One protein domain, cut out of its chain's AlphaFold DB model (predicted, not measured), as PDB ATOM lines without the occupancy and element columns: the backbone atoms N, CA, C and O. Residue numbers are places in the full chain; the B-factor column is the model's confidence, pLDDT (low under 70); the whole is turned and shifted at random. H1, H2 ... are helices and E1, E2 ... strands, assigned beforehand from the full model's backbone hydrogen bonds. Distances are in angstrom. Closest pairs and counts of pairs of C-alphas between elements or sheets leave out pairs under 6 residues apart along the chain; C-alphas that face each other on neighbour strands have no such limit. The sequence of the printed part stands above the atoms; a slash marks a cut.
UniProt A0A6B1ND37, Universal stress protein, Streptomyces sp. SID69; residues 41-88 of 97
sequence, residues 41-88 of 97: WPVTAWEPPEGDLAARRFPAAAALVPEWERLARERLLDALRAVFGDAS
ATOM      1  N   TRP A  41     -22.002  26.470  43.406       96.00
ATOM      2  CA  TRP A  41     -22.313  25.081  43.747       96.00
ATOM      3  C   TRP A  41     -21.997  24.143  42.570       96.00
ATOM      4  O   TRP A  41     -22.859  23.899  41.718       96.00
ATOM      5  N   PRO A  42     -20.758  23.633  42.483       95.38
ATOM      6  CA  PRO A  42     -20.373  22.606  41.521       95.38
ATOM      7  C   PRO A  42     -20.993  21.256  41.900       95.38
ATOM      8  O   PRO A  42     -20.947  20.860  43.068       95.38
ATOM      9  N   VAL A  43     -21.556  20.555  40.916       95.75
ATOM     10  CA  VAL A  43     -22.248  19.275  41.110       95.75
ATOM     11  C   VAL A  43     -21.742  18.238  40.114       95.75
ATOM     12  O   VAL A  43     -21.777  18.481  38.909       95.75
ATOM     13  N   THR A  44     -21.333  17.072  40.605       94.38
ATOM     14  CA  THR A  44     -21.067  15.880  39.784       94.38
ATOM     15  C   THR A  44     -22.195  14.883  39.980       94.38
ATOM     16  O   THR A  44     -22.599  14.640  41.109       94.38
ATOM     17  N   ALA A  45     -22.665  14.275  38.893       91.69
ATOM     18  CA  ALA A  45     -23.471  13.062  38.962       91.69
ATOM     19  C   ALA A  45     -22.580  11.854  38.654       91.69
ATOM     20  O   ALA A  45     -21.732  11.918  37.759       91.69
ATOM     21  N   TRP A  46     -22.776  10.760  39.381       88.06
ATOM     22  CA  TRP A  46     -22.049   9.514  39.182       88.06
ATOM     23  C   TRP A  46     -22.996   8.322  39.281       88.06
ATOM     24  O   TRP A  46     -24.043   8.387  39.925       88.06
ATOM     25  N   GLU A  47     -22.614   7.234  38.624       82.00
ATOM     26  CA  GLU A  47     -23.324   5.966  38.674       82.00
ATOM     27  C   GLU A  47     -22.331   4.809  38.851       82.00
ATOM     28  O   GLU A  47     -21.171   4.922  38.436       82.00
ATOM     29  N   PRO A  48     -22.756   3.693  39.471       75.62
ATOM     30  CA  PRO A  48     -21.995   2.451  39.466       75.62
ATOM     31  C   PRO A  48     -21.628   2.015  38.035       75.62
ATOM     32  O   PRO A  48     -22.411   2.265  37.120       75.62
ATOM     33  N   PRO A  49     -20.516   1.285  37.820       69.19
ATOM     34  CA  PRO A  49     -20.102   0.802  36.495       69.19
ATOM     35  C   PRO A  49     -21.158  -0.026  35.744       69.19
ATOM     36  O   PRO A  49     -21.122  -0.093  34.521       69.19
ATOM     37  N   GLU A  50     -22.100  -0.640  36.464       66.31
ATOM     38  CA  GLU A  50     -23.231  -1.391  35.898       66.31
ATOM     39  C   GLU A  50     -24.597  -0.679  36.091       66.31
ATOM     40  O   GLU A  50     -25.663  -1.258  35.875       66.31
ATOM     41  N   GLY A  51     -24.577   0.592  36.503       63.53
ATOM     42  CA  GLY A  51     -25.751   1.417  36.784       63.53
ATOM     43  C   GLY A  51     -26.445   1.107  38.120       63.53
ATOM     44  O   GLY A  51     -26.166   0.112  38.795       63.53
ATOM     45  N   ASP A  52     -27.400   1.963  38.505       63.06
ATOM     46  CA  ASP A  52     -28.153   1.836  39.773       63.06
ATOM     47  C   ASP A  52     -28.925   0.499  39.871       63.06
ATOM     48  O   ASP A  52     -29.093  -0.078  40.946       63.06
ATOM     49  N   LEU A  53     -29.346  -0.068  38.734       59.88
ATOM     50  CA  LEU A  53     -30.072  -1.342  38.701       59.88
ATOM     51  C   LEU A  53     -29.195  -2.542  39.079       59.88
ATOM     52  O   LEU A  53     -29.673  -3.454  39.757       59.88
ATOM     53  N   ALA A  54     -27.925  -2.551  38.680       58.09
ATOM     54  CA  ALA A  54     -27.004  -3.621  39.041       58.09
ATOM     55  C   ALA A  54     -26.588  -3.540  40.513       58.09
ATOM     56  O   ALA A  54     -26.543  -4.569  41.189       58.09
ATOM     57  N   ALA A  55     -26.407  -2.327  41.050       59.00
ATOM     58  CA  ALA A  55     -26.174  -2.123  42.480       59.00
ATOM     59  C   ALA A  55     -27.334  -2.657  43.341       59.00
ATOM     60  O   ALA A  55     -27.104  -3.270  44.383       59.00
ATOM     61  N   ARG A  56     -28.584  -2.501  42.882       63.38
ATOM     62  CA  ARG A  56     -29.772  -3.066  43.550       63.38
ATOM     63  C   ARG A  56     -29.892  -4.583  43.409       63.38
ATOM     64  O   ARG A  56     -30.469  -5.230  44.278       63.38
ATOM     65  N   ARG A  57     -29.394  -5.151  42.307       62.53
ATOM     66  CA  ARG A  57     -29.511  -6.585  42.001       62.53
ATOM     67  C   ARG A  57     -28.420  -7.427  42.659       62.53
ATOM     68  O   ARG A  57     -28.658  -8.599  42.943       62.53
ATOM     69  N   PHE A  58     -27.267  -6.828  42.944       65.06
ATOM     70  CA  PHE A  58     -26.134  -7.482  43.587       65.06
ATOM     71  C   PHE A  58     -25.747  -6.738  44.873       65.06
ATOM     72  O   PHE A  58     -25.024  -5.747  44.811       65.06
ATOM     73  N   PRO A  59     -26.149  -7.226  46.063       64.56
ATOM     74  CA  PRO A  59     -25.835  -6.582  47.344       64.56
ATOM     75  C   PRO A  59     -24.332  -6.359  47.583       64.56
ATOM     76  O   PRO A  59     -23.948  -5.430  48.286       64.56
ATOM     77  N   ALA A  60     -23.471  -7.174  46.965       68.00
ATOM     78  CA  ALA A  60     -22.021  -6.990  47.001       68.00
ATOM     79  C   ALA A  60     -21.553  -5.723  46.254       68.00
ATOM     80  O   ALA A  60     -20.583  -5.098  46.671       68.00
ATOM     81  N   ALA A  61     -22.256  -5.303  45.197       65.44
ATOM     82  CA  ALA A  61     -21.980  -4.054  44.488       65.44
ATOM     83  C   ALA A  61     -22.381  -2.826  45.325       65.44
ATOM     84  O   ALA A  61     -21.718  -1.795  45.254       65.44
ATOM     85  N   ALA A  62     -23.397  -2.944  46.189       68.62
ATOM     86  CA  ALA A  62     -23.757  -1.880  47.127       68.62
ATOM     87  C   ALA A  62     -22.628  -1.565  48.132       68.62
ATOM     88  O   ALA A  62     -22.499  -0.423  48.562       68.62
ATOM     89  N   ALA A  63     -21.763  -2.534  48.460       77.75
ATOM     90  CA  ALA A  63     -20.599  -2.299  49.320       77.75
ATOM     91  C   ALA A  63     -19.533  -1.387  48.674       77.75
ATOM     92  O   ALA A  63     -18.705  -0.824  49.386       77.75
ATOM     93  N   LEU A  64     -19.560  -1.218  47.346       81.12
ATOM     94  CA  LEU A  64     -18.628  -0.372  46.591       81.12
ATOM     95  C   LEU A  64     -19.144   1.062  46.380       81.12
ATOM     96  O   LEU A  64     -18.392   1.921  45.928       81.12
ATOM     97  N   VAL A  65     -20.396   1.348  46.751       82.50
ATOM     98  CA  VAL A  65     -21.015   2.685  46.666       82.50
ATOM     99  C   VAL A  65     -20.157   3.780  47.318       82.50
ATOM    100  O   VAL A  65     -19.926   4.789  46.652       82.50
ATOM    101  N   PRO A  66     -19.605   3.605  48.541       87.38
ATOM    102  CA  PRO A  66     -18.757   4.633  49.151       87.38
ATOM    103  C   PRO A  66     -17.477   4.914  48.355       87.38
ATOM    104  O   PRO A  66     -17.004   6.046  48.300       87.38
ATOM    105  N   GLU A  67     -16.917   3.883  47.722       89.06
ATOM    106  CA  GLU A  67     -15.702   3.997  46.917       89.06
ATOM    107  C   GLU A  67     -15.973   4.739  45.602       89.06
ATOM    108  O   GLU A  67     -15.194   5.601  45.195       89.06
ATOM    109  N   TRP A  68     -17.111   4.475  44.957       87.25
ATOM    110  CA  TRP A  68     -17.516   5.215  43.762       87.25
ATOM    111  C   TRP A  68     -17.869   6.671  44.064       87.25
ATOM    112  O   TRP A  68     -17.459   7.551  43.306       87.25
ATOM    113  N   GLU A  69     -18.535   6.951  45.189       89.00
ATOM    114  CA  GLU A  69     -18.769   8.326  45.644       89.00
ATOM    115  C   GLU A  69     -17.439   9.054  45.895       89.00
ATOM    116  O   GLU A  69     -17.256  10.198  45.472       89.00
ATOM    117  N   ARG A  70     -16.464   8.385  46.529       91.56
ATOM    118  CA  ARG A  70     -15.120   8.936  46.749       91.56
ATOM    119  C   ARG A  70     -14.431   9.278  45.427       91.56
ATOM    120  O   ARG A  70     -13.917  10.384  45.285       91.56
ATOM    121  N   LEU A  71     -14.468   8.379  44.445       91.88
ATOM    122  CA  LEU A  71     -13.894   8.621  43.117       91.88
ATOM    123  C   LEU A  71     -14.602   9.767  42.379       91.88
ATOM    124  O   LEU A  71     -13.951  10.587  41.729       91.88
ATOM    125  N   ALA A  72     -15.929   9.862  42.480       91.50
ATOM    126  CA  ALA A  72     -16.696  10.966  41.909       91.50
ATOM    127  C   ALA A  72     -16.331  12.310  42.560       91.50
ATOM    128  O   ALA A  72     -16.149  13.314  41.865       91.50
ATOM    129  N   ARG A  73     -16.139  12.308  43.882       92.75
ATOM    130  CA  ARG A  73     -15.664  13.459  44.654       92.75
ATOM    131  C   ARG A  73     -14.265  13.887  44.235       92.75
ATOM    132  O   ARG A  73     -14.041  15.076  44.035       92.75
ATOM    133  N   GLU A  74     -13.345  12.945  44.061       93.88
ATOM    134  CA  GLU A  74     -11.981  13.223  43.596       93.88
ATOM    135  C   GLU A  74     -11.977  13.852  42.204       93.88
ATOM    136  O   GLU A  74     -11.368  14.902  42.014       93.88
ATOM    137  N   ARG A  75     -12.760  13.306  41.267       92.81
ATOM    138  CA  ARG A  75     -12.918  13.889  39.923       92.81
ATOM    139  C   ARG A  75     -13.463  15.313  39.962       92.81
ATOM    140  O   ARG A  75     -13.024  16.164  39.191       92.81
ATOM    141  N   LEU A  76     -14.415  15.588  40.854       94.25
ATOM    142  CA  LEU A  76     -14.948  16.935  41.029       94.25
ATOM    143  C   LEU A  76     -13.887  17.888  41.592       94.25
ATOM    144  O   LEU A  76     -13.754  19.007  41.102       94.25
ATOM    145  N   LEU A  77     -13.090  17.446  42.566       93.12
ATOM    146  CA  LEU A  77     -11.972  18.231  43.095       93.12
ATOM    147  C   LEU A  77     -10.903  18.503  42.029       93.12
ATOM    148  O   LEU A  77     -10.410  19.626  41.947       93.12
ATOM    149  N   ASP A  78     -10.584  17.529  41.178       93.81
ATOM    150  CA  ASP A  78      -9.629  17.711  40.080       93.81
ATOM    151  C   ASP A  78     -10.135  18.709  39.039       93.81
ATOM    152  O   ASP A  78      -9.381  19.571  38.591       93.81
ATOM    153  N   ALA A  79     -11.427  18.672  38.706       94.00
ATOM    154  CA  ALA A  79     -12.041  19.668  37.834       94.00
ATOM    155  C   ALA A  79     -11.987  21.083  38.439       94.00
ATOM    156  O   ALA A  79     -11.714  22.050  37.726       94.00
ATOM    157  N   LEU A  80     -12.198  21.212  39.754       93.06
ATOM    158  CA  LEU A  80     -12.054  22.489  40.456       93.06
ATOM    159  C   LEU A  80     -10.609  22.995  40.397       93.06
ATOM    160  O   LEU A  80     -10.400  24.157  40.054       93.06
ATOM    161  N   ARG A  81      -9.620  22.130  40.645       93.19
ATOM    162  CA  ARG A  81      -8.192  22.475  40.520       93.19
ATOM    163  C   ARG A  81      -7.822  22.870  39.094       93.19
ATOM    164  O   ARG A  81      -7.097  23.836  38.900       93.19
ATOM    165  N   ALA A  82      -8.354  22.180  38.088       93.00
ATOM    166  CA  ALA A  82      -8.078  22.488  36.687       93.00
ATOM    167  C   ALA A  82      -8.566  23.889  36.276       93.00
ATOM    168  O   ALA A  82      -7.942  24.529  35.433       93.00
ATOM    169  N   VAL A  83      -9.669  24.372  36.860       94.00
ATOM    170  CA  VAL A  83     -10.248  25.687  36.528       94.00
ATOM    171  C   VAL A  83      -9.726  26.803  37.433       94.00
ATOM    172  O   VAL A  83      -9.543  27.927  36.966       94.00
ATOM    173  N   PHE A  84      -9.500  26.524  38.717       90.88
ATOM    174  CA  PHE A  84      -9.195  27.545  39.725       90.88
ATOM    175  C   PHE A  84      -7.755  27.500  40.254       90.88
ATOM    176  O   PHE A  84      -7.329  28.436  40.930       90.88
ATOM    177  N   GLY A  85      -6.995  26.451  39.931       87.62
ATOM    178  CA  GLY A  85      -5.693  26.174  40.530       87.62
ATOM    179  C   GLY A  85      -5.801  25.763  42.002       87.62
ATOM    180  O   GLY A  85      -6.864  25.369  42.487       87.62
ATOM    181  N   ASP A  86      -4.688  25.883  42.722       76.06
ATOM    182  CA  ASP A  86      -4.576  25.506  44.142       76.06
ATOM    183  C   ASP A  86      -5.138  26.588  45.086       76.06
ATOM    184  O   ASP A  86      -5.244  26.393  46.299       76.06
ATOM    185  N   ALA A  87      -5.482  27.755  44.537       58.09
ATOM    186  CA  ALA A  87      -6.019  28.879  45.283       58.09
ATOM    187  C   ALA A  87      -7.518  28.684  45.548       58.09
ATOM    188  O   ALA A  87      -8.289  28.332  44.654       58.09
ATOM    189  N   SER A  88      -7.965  28.973  46.777       59.66
ATOM    190  CA  SER A  88      -9.398  29.013  47.079       59.66
ATOM    191  C   SER A  88     -10.088  29.980  46.113       59.66
ATOM    192  O   SER A  88      -9.613  31.102  45.934       59.66
TER     193      SER A  88
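This is residues 41 to 88 of the 97 residues of the protein "Universal stress protein" of Streptomyces sp. SID69 (UniProt A0A6B1ND37). A long, narrow U: the helix H3 makes one arm, an extended strand-and-link stretch, residues 41 to 48, runs alongside it as the other, and the short helices H1 and H2 make the turn at one end. At the opposite end residues 81 to 87, of which 81 to 84 belong to H3, stick out free. The printed part has 48 residues, with one named strand and three named helices in the order E1, H1, H2, H3, and the class is mostly helix. The whole is loose, with a radius of gyration of the C-alphas of 13.6 A, and a rod spanning 42 by 15 by 14 A.

Begin with H3, residues 65 to 84, which touches no helix. Look across from it to E1, residues 41 to 43, which pairs with no named strand: their closest C-alphas, those of Leu 76 and Val 43, are 7.7 A apart. H2, residues 59 to 62, and H3 meet only through their link. H1, residues 51 to 57, and H2 touch only at the corner by their link, where the closest C-alphas, those of Ala 55 and Ala 61, are 5.0 A apart. H1 and H3 are only just apart, at 8.2 A. Every O i to N i+4 pair is within hydrogen-bond range in H1 and H3; H2 is too short for such a pair.

Find C-alpha 65 at (-21.015, 2.685, 46.666); from there H3 runs 28.4 A to C-alpha 84 at (-9.195, 27.545, 39.725). E1 begins at C-alpha 41, (-22.313, 25.081, 43.747), and spans 6.4 A. H1 spans 10.3 A and H2 5.1 A.

The two C-alphas farthest apart, those of Arg 57 and Ala 87, are 42.7 A apart. The printed part has no cut and no long link. The model's pLDDT is under 70 at residues 49 to 62 and 87 to 88.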